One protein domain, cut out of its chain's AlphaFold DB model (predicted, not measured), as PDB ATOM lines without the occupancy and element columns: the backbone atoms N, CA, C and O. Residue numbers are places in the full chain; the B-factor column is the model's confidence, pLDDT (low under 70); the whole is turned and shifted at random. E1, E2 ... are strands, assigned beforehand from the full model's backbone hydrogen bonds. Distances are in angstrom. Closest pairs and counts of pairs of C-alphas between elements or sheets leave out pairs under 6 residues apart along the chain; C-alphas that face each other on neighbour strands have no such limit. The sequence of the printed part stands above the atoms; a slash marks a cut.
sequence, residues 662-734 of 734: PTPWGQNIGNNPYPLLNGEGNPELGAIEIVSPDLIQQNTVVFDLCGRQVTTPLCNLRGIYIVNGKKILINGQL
ATOM      1  N   PRO A 662     338.811 184.464 264.000       71.12
ATOM      2  CA  PRO A 662     339.755 185.447 264.548       71.12
ATOM      3  C   PRO A 662     339.249 186.135 265.834       71.12
ATOM      4  O   PRO A 662     338.054 186.148 266.109       71.12
ATOM      5  N   THR A 663     340.156 186.743 266.608       77.94
ATOM      6  CA  THR A 663     339.830 187.489 267.839       77.94
ATOM      7  C   THR A 663     339.306 188.907 267.532       77.94
ATOM      8  O   THR A 663     340.097 189.744 267.073       77.94
ATOM      9  N   PRO A 664     338.026 189.236 267.795       82.06
ATOM     10  CA  PRO A 664     337.449 190.517 267.374       82.06
ATOM     11  C   PRO A 664     337.819 191.704 268.279       82.06
ATOM     12  O   PRO A 664     337.735 192.861 267.864       82.06
ATOM     13  N   TRP A 665     338.268 191.463 269.513       86.75
ATOM     14  CA  TRP A 665     338.526 192.524 270.490       86.75
ATOM     15  C   TRP A 665     339.994 192.950 270.528       86.75
ATOM     16  O   TRP A 665     340.913 192.151 270.326       86.75
ATOM     17  N   GLY A 666     340.242 194.236 270.777       83.50
ATOM     18  CA  GLY A 666     341.573 194.766 271.072       83.50
ATOM     19  C   GLY A 666     341.552 195.890 272.092       83.50
ATOM     20  O   GLY A 666     340.538 196.565 272.280       83.50
ATOM     21  N   GLN A 667     342.683 196.091 272.760       86.00
ATOM     22  CA  GLN A 667     342.823 197.131 273.766       86.00
ATOM     23  C   GLN A 667     344.266 197.620 273.901       86.00
ATOM     24  O   GLN A 667     345.181 196.850 274.200       86.00
ATOM     25  N   ASN A 668     344.452 198.932 273.750       83.88
ATOM     26  CA  ASN A 668     345.708 199.609 274.026       83.88
ATOM     27  C   ASN A 668     345.745 200.014 275.507       83.88
ATOM     28  O   ASN A 668     345.086 200.971 275.921       83.88
ATOM     29  N   ILE A 669     346.476 199.244 276.312       84.88
ATOM     30  CA  ILE A 669     346.508 199.401 277.769       84.88
ATOM     31  C   ILE A 669     347.103 200.751 278.164       84.88
ATOM     32  O   ILE A 669     348.171 201.140 277.701       84.88
ATOM     33  N   GLY A 670     346.394 201.461 279.043       82.44
ATOM     34  CA  GLY A 670     346.734 202.818 279.478       82.44
ATOM     35  C   GLY A 670     346.132 203.930 278.614       82.44
ATOM     36  O   GLY A 670     346.045 205.058 279.092       82.44
ATOM     37  N   ASN A 671     345.663 203.615 277.401       85.88
ATOM     38  CA  ASN A 671     345.021 204.578 276.500       85.88
ATOM     39  C   ASN A 671     343.512 204.336 276.367       85.88
ATOM     40  O   ASN A 671     342.730 205.283 276.410       85.88
ATOM     41  N   ASN A 672     343.098 203.076 276.213       90.31
ATOM     42  CA  ASN A 672     341.698 202.727 275.997       90.31
ATOM     43  C   ASN A 672     340.994 202.461 277.340       90.31
ATOM     44  O   ASN A 672     341.445 201.583 278.085       90.31
ATOM     45  N   PRO A 673     339.865 203.133 277.634       94.31
ATOM     46  CA  PRO A 673     339.117 202.928 278.880       94.31
ATOM     47  C   PRO A 673     338.433 201.554 278.969       94.31
ATOM     48  O   PRO A 673     338.108 201.105 280.062       94.31
ATOM     49  N   TYR A 674     338.225 200.884 277.835       95.31
ATOM     50  CA  TYR A 674     337.589 199.571 277.718       95.31
ATOM     51  C   TYR A 674     338.045 198.864 276.422       95.31
ATOM     52  O   TYR A 674     338.651 199.511 275.557       95.31
ATOM     53  N   PRO A 675     337.787 197.548 276.258       94.12
ATOM     54  CA  PRO A 675     338.051 196.834 275.009       94.12
ATOM     55  C   PRO A 675     337.257 197.415 273.836       94.12
ATOM     56  O   PRO A 675     336.076 197.720 273.971       94.12
ATOM     57  N   LEU A 676     337.882 197.525 272.669       90.69
ATOM     58  CA  LEU A 676     337.251 198.013 271.445       90.69
ATOM     59  C   LEU A 676     337.182 196.893 270.411       90.69
ATOM     60  O   LEU A 676     338.146 196.140 270.232       90.69
ATOM     61  N   LEU A 677     336.066 196.819 269.691       86.06
ATOM     62  CA  LEU A 677     335.982 196.005 268.483       86.06
ATOM     63  C   LEU A 677     337.025 196.508 267.493       86.06
ATOM     64  O   LEU A 677     337.136 197.714 267.266       86.06
ATOM     65  N   ASN A 678     337.834 195.593 266.966       70.31
ATOM     66  CA  ASN A 678     338.893 195.892 266.004       70.31
ATOM     67  C   ASN A 678     339.957 196.868 266.546       70.31
ATOM     68  O   ASN A 678     340.767 197.390 265.786       70.31
ATOM     69  N   GLY A 679     339.994 197.092 267.866       70.44
ATOM     70  CA  GLY A 679     340.902 198.042 268.503       70.44
ATOM     71  C   GLY A 679     342.373 197.654 268.382       70.44
ATOM     72  O   GLY A 679     342.718 196.474 268.251       70.44
ATOM     73  N   GLU A 680     343.259 198.640 268.472       66.44
ATOM     74  CA  GLU A 680     344.698 198.392 268.567       66.44
ATOM     75  C   GLU A 680     345.057 197.685 269.883       66.44
ATOM     76  O   GLU A 680     344.462 197.949 270.927       66.44
ATOM     77  N   GLY A 681     346.070 196.821 269.830       61.75
ATOM     78  CA  GLY A 681     346.615 196.088 270.975       61.75
ATOM     79  C   GLY A 681     345.915 194.753 271.240       61.75
ATOM     80  O   GLY A 681     344.689 194.662 271.234       61.75
ATOM     81  N   ASN A 682     346.705 193.705 271.487       62.69
ATOM     82  CA  ASN A 682     346.242 192.486 272.147       62.69
ATOM     83  C   ASN A 682     346.875 192.458 273.557       62.69
ATOM     84  O   ASN A 682     348.105 192.497 273.649       62.69
ATOM     85  N   PRO A 683     346.078 192.436 274.641       61.56
ATOM     86  CA  PRO A 683     346.587 192.408 276.008       61.56
ATOM     87  C   PRO A 683     347.205 191.077 276.445       61.56
ATOM     88  O   PRO A 683     347.647 190.986 277.591       61.56
ATOM     89  N   GLU A 684     347.330 190.077 275.561       61.81
ATOM     90  CA  GLU A 684     348.381 189.061 275.699       61.81
ATOM     91  C   GLU A 684     349.747 189.769 275.737       61.81
ATOM     92  O   GLU A 684     350.361 190.022 274.704       61.81
ATOM     93  N   LEU A 685     350.157 190.175 276.946       45.88
ATOM     94  CA  LEU A 685     351.330 190.974 277.308       45.88
ATOM     95  C   LEU A 685     352.437 191.001 276.226       45.88
ATOM     96  O   LEU A 685     353.396 190.236 276.290       45.88
ATOM     97  N   GLY A 686     352.333 191.937 275.270       52.25
ATOM     98  CA  GLY A 686     353.472 192.444 274.496       52.25
ATOM     99  C   GLY A 686     353.642 192.096 273.007       52.25
ATOM    100  O   GLY A 686     354.745 192.330 272.523       52.25
ATOM    101  N   ALA A 687     352.660 191.605 272.238       54.06
ATOM    102  CA  ALA A 687     352.934 191.290 270.820       54.06
ATOM    103  C   ALA A 687     351.809 191.642 269.828       54.06
ATOM    104  O   ALA A 687     351.031 190.777 269.437       54.06
ATOM    105  N   ILE A 688     351.797 192.883 269.315       54.59
ATOM    106  CA  ILE A 688     351.521 193.040 267.876       54.59
ATOM    107  C   ILE A 688     352.847 192.763 267.182       54.59
ATOM    108  O   ILE A 688     353.773 193.574 267.232       54.59
ATOM    109  N   GLU A 689     352.961 191.580 266.595       63.19
ATOM    110  CA  GLU A 689     354.143 191.202 265.836       63.19
ATOM    111  C   GLU A 689     354.221 192.075 264.574       63.19
ATOM    112  O   GLU A 689     353.258 192.164 263.811       63.19
ATOM    113  N   ILE A 690     355.352 192.752 264.361       67.00
ATOM    114  CA  ILE A 690     355.614 193.450 263.099       67.00
ATOM    115  C   ILE A 690     356.188 192.418 262.138       67.00
ATOM    116  O   ILE A 690     357.284 191.905 262.360       67.00
ATOM    117  N   VAL A 691     355.456 192.122 261.071       71.25
ATOM    118  CA  VAL A 691     355.792 191.046 260.140       71.25
ATOM    119  C   VAL A 691     355.939 191.635 258.741       71.25
ATOM    120  O   VAL A 691     355.044 192.315 258.242       71.25
ATOM    121  N   SER A 692     357.073 191.390 258.077       73.12
ATOM    122  CA  SER A 692     357.169 191.674 256.639       73.12
ATOM    123  C   SER A 692     356.269 190.711 255.862       73.12
ATOM    124  O   SER A 692     356.267 189.524 256.188       73.12
ATOM    125  N   PRO A 693     355.577 191.167 254.799       72.94
ATOM    126  CA  PRO A 693     354.722 190.318 253.967       72.94
ATOM    127  C   PRO A 693     355.338 188.969 253.578       72.94
ATOM    128  O   PRO A 693     354.664 187.945 253.610       72.94
ATOM    129  N   ASP A 694     356.636 188.967 253.266       75.75
ATOM    130  CA  ASP A 694     357.376 187.794 252.791       75.75
ATOM    131  C   ASP A 694     357.588 186.710 253.864       75.75
ATOM    132  O   ASP A 694     357.975 185.587 253.544       75.75
ATOM    133  N   LEU A 695     357.353 187.034 255.142       76.12
ATOM    134  CA  LEU A 695     357.458 186.104 256.271       76.12
ATOM    135  C   LEU A 695     356.141 185.365 256.558       76.12
ATOM    136  O   LEU A 695     356.136 184.407 257.331       76.12
ATOM    137  N   ILE A 696     355.036 185.775 255.930       74.88
ATOM    138  CA  ILE A 696     353.743 185.096 256.033       74.88
ATOM    139  C   ILE A 696     353.713 183.979 254.981       74.88
ATOM    140  O   ILE A 696     353.983 184.215 253.804       74.88
ATOM    141  N   GLN A 697     353.416 182.739 255.387       77.19
ATOM    142  CA  GLN A 697     353.406 181.610 254.448       77.19
ATOM    143  C   GLN A 697     352.343 181.842 253.363       77.19
ATOM    144  O   GLN A 697     351.243 182.296 253.661       77.19
ATOM    145  N   GLN A 698     352.637 181.475 252.108       68.38
ATOM    146  CA  GLN A 698     351.759 181.746 250.953       68.38
ATOM    147  C   GLN A 698     350.311 181.234 251.095       68.38
ATOM    148  O   GLN A 698     349.431 181.745 250.413       68.38
ATOM    149  N   ASN A 699     350.059 180.259 251.977       74.25
ATOM    150  CA  ASN A 699     348.733 179.678 252.219       74.25
ATOM    151  C   ASN A 699     348.097 180.121 253.549       74.25
ATOM    152  O   ASN A 699     347.060 179.585 253.935       74.25
ATOM    153  N   THR A 700     348.724 181.036 254.291       78.44
ATOM    154  CA  THR A 700     348.169 181.530 255.551       78.44
ATOM    155  C   THR A 700     346.973 182.433 255.270       78.44
ATOM    156  O   THR A 700     347.068 183.384 254.497       78.44
ATOM    157  N   VAL A 701     345.845 182.135 255.915       78.88
ATOM    158  CA  VAL A 701     344.645 182.969 255.839       78.88
ATOM    159  C   VAL A 701     344.876 184.220 256.680       78.88
ATOM    160  O   VAL A 701     345.147 184.131 257.878       78.88
ATOM    161  N   VAL A 702     344.800 185.375 256.031       79.06
ATOM    162  CA  VAL A 702     344.848 186.681 256.684       79.06
ATOM    163  C   VAL A 702     343.430 187.190 256.789       79.06
ATOM    164  O   VAL A 702     342.688 187.127 255.813       79.06
ATOM    165  N   PHE A 703     343.066 187.706 257.949       71.12
ATOM    166  CA  PHE A 703     341.824 188.421 258.151       71.12
ATOM    167  C   PHE A 703     342.126 189.899 258.371       71.12
ATOM    168  O   PHE A 703     343.192 190.260 258.870       71.12
ATOM    169  N   ASP A 704     341.224 190.778 257.964       69.06
ATOM    170  CA  ASP A 704     341.289 192.160 258.411       69.06
ATOM    171  C   ASP A 704     340.854 192.247 259.874       69.06
ATOM    172  O   ASP A 704     340.539 191.242 260.518       69.06
ATOM    173  N   LEU A 705     340.876 193.455 260.430       55.56
ATOM    174  CA  LEU A 705     340.478 193.633 261.819       55.56
ATOM    175  C   LEU A 705     339.022 193.218 262.054       55.56
ATOM    176  O   LEU A 705     338.738 192.747 263.142       55.56
ATOM    177  N   CYS A 706     338.161 193.292 261.037       49.34
ATOM    178  CA  CYS A 706     336.764 192.862 261.080       49.34
ATOM    179  C   CYS A 706     336.575 191.338 261.015       49.34
ATOM    180  O   CYS A 706     335.446 190.855 260.982       49.34
ATOM    181  N   GLY A 707     337.661 190.565 260.969       55.47
ATOM    182  CA  GLY A 707     337.604 189.112 260.892       55.47
ATOM    183  C   GLY A 707     337.206 188.577 259.516       55.47
ATOM    184  O   GLY A 707     336.870 187.401 259.389       55.47
ATOM    185  N   ARG A 708     337.270 189.408 258.468       65.94
ATOM    186  CA  ARG A 708     336.987 189.006 257.084       65.94
ATOM    187  C   ARG A 708     338.267 188.561 256.412       65.94
ATOM    188  O   ARG A 708     339.297 189.214 256.547       65.94
ATOM    189  N   GLN A 709     338.212 187.469 255.656       79.12
ATOM    190  CA  GLN A 709     339.382 186.987 254.934       79.12
ATOM    191  C   GLN A 709     339.840 188.028 253.901       79.12
ATOM    192  O   GLN A 709     339.105 188.391 252.985       79.12
ATOM    193  N   VAL A 710     341.085 188.471 254.026       77.12
ATOM    194  CA  VAL A 710     341.731 189.391 253.100       77.12
ATOM    195  C   VAL A 710     342.089 188.635 251.828       77.12
ATOM    196  O   VAL A 710     342.881 187.693 251.842       77.12
ATOM    197  N   THR A 711     341.502 189.055 250.710       79.19
ATOM    198  CA  THR A 711     341.760 188.482 249.379       79.19
ATOM    199  C   THR A 711     342.888 189.198 248.635       79.19
ATOM    200  O   THR A 711     343.387 188.700 247.625       79.19
ATOM    201  N   THR A 712     343.320 190.361 249.131       75.75
ATOM    202  CA  THR A 712     344.455 191.111 248.593       75.75
ATOM    203  C   THR A 712     345.753 190.302 248.748       75.75
ATOM    204  O   THR A 712     346.017 189.786 249.836       75.75
ATOM    205  N   PRO A 713     346.597 190.205 247.701       80.69
ATOM    206  CA  PRO A 713     347.873 189.502 247.790       80.69
ATOM    207  C   PRO A 713     348.738 190.013 248.948       80.69
ATOM    208  O   PRO A 713     348.903 191.225 249.095       80.69
ATOM    209  N   LEU A 714     349.342 189.095 249.715       76.12
ATOM    210  CA  LEU A 714     350.179 189.392 250.892       76.12
ATOM    211  C   LEU A 714     351.192 190.522 250.645       76.12
ATOM    212  O   LEU A 714     351.321 191.421 251.471       76.12
ATOM    213  N   CYS A 715     351.857 190.528 249.482       75.88
ATOM    214  CA  CYS A 715     352.859 191.535 249.108       75.88
ATOM    215  C   CYS A 715     352.330 192.986 249.113       75.88
ATOM    216  O   CYS A 715     353.099 193.922 249.361       75.88
ATOM    217  N   ASN A 716     351.023 193.164 248.906       74.25
ATOM    218  CA  ASN A 716     350.346 194.457 248.839       74.25
ATOM    219  C   ASN A 716     349.701 194.873 250.172       74.25
ATOM    220  O   ASN A 716     349.184 195.984 250.262       74.25
ATOM    221  N   LEU A 717     349.730 194.023 251.205       73.12
ATOM    222  CA  LEU A 717     349.131 194.337 252.504       73.12
ATOM    223  C   LEU A 717     349.962 195.351 253.284       73.12
ATOM    224  O   LEU A 717     351.189 195.244 253.358       73.12
ATOM    225  N   ARG A 718     349.283 196.335 253.876       73.81
ATOM    226  CA  ARG A 718     349.858 197.365 254.747       73.81
ATOM    227  C   ARG A 718     348.854 197.673 255.852       73.81
ATOM    228  O   ARG A 718     347.703 197.964 255.548       73.81
ATOM    229  N   GLY A 719     349.280 197.629 257.111       66.19
ATOM    230  CA  GLY A 719     348.406 197.890 258.260       66.19
ATOM    231  C   GLY A 719     348.268 196.696 259.198       66.19
ATOM    232  O   GLY A 719     349.061 195.757 259.135       66.19
ATOM    233  N   ILE A 720     347.304 196.767 260.117       66.81
ATOM    234  CA  ILE A 720     347.087 195.733 261.133       66.81
ATOM    235  C   ILE A 720     346.086 194.707 260.597       66.81
ATOM    236  O   ILE A 720     345.009 195.069 260.131       66.81
ATOM    237  N   TYR A 721     346.446 193.434 260.687       73.88
ATOM    238  CA  TYR A 721     345.653 192.296 260.225       73.88
ATOM    239  C   TYR A 721     345.639 191.205 261.286       73.88
ATOM    240  O   TYR A 721     346.469 191.214 262.190       73.88
ATOM    241  N   ILE A 722     344.733 190.244 261.169       69.25
ATOM    242  CA  ILE A 722     344.675 189.072 262.037       69.25
ATOM    243  C   ILE A 722     345.194 187.863 261.260       69.25
ATOM    244  O   ILE A 722     344.659 187.493 260.218       69.25
ATOM    245  N   VAL A 723     346.249 187.232 261.764       71.25
ATOM    246  CA  VAL A 723     346.861 186.040 261.170       71.25
ATOM    247  C   VAL A 723     346.999 184.972 262.244       71.25
ATOM    248  O   VAL A 723     347.644 185.211 263.262       71.25
ATOM    249  N   ASN A 724     346.391 183.799 262.025       72.38
ATOM    250  CA  ASN A 724     346.319 182.714 263.019       72.38
ATOM    251  C   ASN A 724     345.878 183.223 264.412       72.38
ATOM    252  O   ASN A 724     346.553 182.959 265.406       72.38
ATOM    253  N   GLY A 725     344.829 184.052 264.450       61.62
ATOM    254  CA  GLY A 725     344.280 184.602 265.696       61.62
ATOM    255  C   GLY A 725     345.051 185.757 266.318       61.62
ATOM    256  O   GLY A 725     344.630 186.299 267.334       61.62
ATOM    257  N   LYS A 726     346.171 186.185 265.723       66.19
ATOM    258  CA  LYS A 726     347.009 187.257 266.276       66.19
ATOM    259  C   LYS A 726     346.974 188.503 265.413       66.19
ATOM    260  O   LYS A 726     347.158 188.427 264.200       66.19
ATOM    261  N   LYS A 727     346.794 189.664 266.052       68.69
ATOM    262  CA  LYS A 727     346.971 190.967 265.404       68.69
ATOM    263  C   LYS A 727     348.448 191.156 265.060       68.69
ATOM    264  O   LYS A 727     349.288 191.207 265.956       68.69
ATOM    265  N   ILE A 728     348.753 191.275 263.776       70.75
ATOM    266  CA  ILE A 728     350.086 191.564 263.250       70.75
ATOM    267  C   ILE A 728     350.063 192.891 262.495       70.75
ATOM    268  O   ILE A 728     349.080 193.212 261.830       70.75
ATOM    269  N   LEU A 729     351.143 193.663 262.574       70.12
ATOM    270  CA  LEU A 729     351.347 194.841 261.735       70.12
ATOM    271  C   LEU A 729     352.156 194.423 260.505       70.12
ATOM    272  O   LEU A 729     353.340 194.106 260.618       70.12
ATOM    273  N   ILE A 730     351.536 194.460 259.328       74.00
ATOM    274  CA  ILE A 730     352.217 194.237 258.054       74.00
ATOM    275  C   ILE A 730     352.736 195.581 257.544       74.00
ATOM    276  O   ILE A 730     351.952 196.468 257.203       74.00
ATOM    277  N   ASN A 731     354.060 195.748 257.482       66.00
ATOM    278  CA  ASN A 731     354.693 196.961 256.962       66.00
ATOM    279  C   ASN A 731     355.424 196.673 255.644       66.00
ATOM    280  O   ASN A 731     356.078 195.637 255.492       66.00
ATOM    281  N   GLY A 732     355.322 197.591 254.684       52.84
ATOM    282  CA  GLY A 732     356.138 197.537 253.473       52.84
ATOM    283  C   GLY A 732     357.578 197.849 253.814       52.84
ATOM    284  O   GLY A 732     357.821 198.678 254.686       52.84
ATOM    285  N   GLN A 733     358.529 197.199 253.148       46.47
ATOM    286  CA  GLN A 733     359.923 197.620 253.267       46.47
ATOM    287  C   GLN A 733     360.045 199.119 252.941       46.47
ATOM    288  O   GLN A 733     359.442 199.584 251.971       46.47
ATOM    289  N   LEU A 734     360.779 199.840 253.797       35.88
ATOM    290  CA  LEU A 734     361.260 201.206 253.563       35.88
ATOM    291  C   LEU A 734     362.161 201.270 252.328       35.88
ATOM    292  O   LEU A 734     362.975 200.331 252.160       35.88
TER     293      LEU A 734
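What this domain is: This is residues 662 to 734 of the 734 residues of an uncharacterized protein of Muribaculaceae bacterium Isolate-080 (Janvier) (UniProt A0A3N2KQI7). What is seen first? There is little regular structure: a small sheet of three strands, E1, E3 and E2, with one long looping stretch, residues 692 to 718, arching over it and another, residues 662 to 688, making a loop of its own off to one side. What is the make-up? The printed part has 73 residues, 13 in named elements, all strand: E1, E2, E3 along the chain, E1 E3 E2 across the mixed sheet. It is compact, with a radius of gyration of the C-alphas of 12.2 A and spans of 36 by 26 by 16 A.

How they stand to each other: Which strand is inner? E3, residues 726 to 730, is parallel to E1, residues 689 to 691, at 42 degrees; N 729 and O 689 are within hydrogen-bond range at 2.9 A. What else neighbours it? E2, residues 719 to 723, is antiparallel at 142 degrees and makes a hairpin with E3; N 728 and O 721 are within range at 2.8 A.

Where its parts are: Where does E1 begin? C-alpha 689 is at (354.143, 191.202, 265.836); E1 measures 5.9 A. Where does E3 end? C-alpha 730 is at (352.217, 194.237, 258.054); E3 measures 12.0 A and E2 12.3 A.

The domain as a whole: How large is it? The C-alphas farthest apart, Pro 673 and Gln 698, are 37.3 A apart. Is it continuous? The printed part has no cut, and the link from E1 to E2 is long. Where is confidence low? Among others, residues 680 to 690 are under 70.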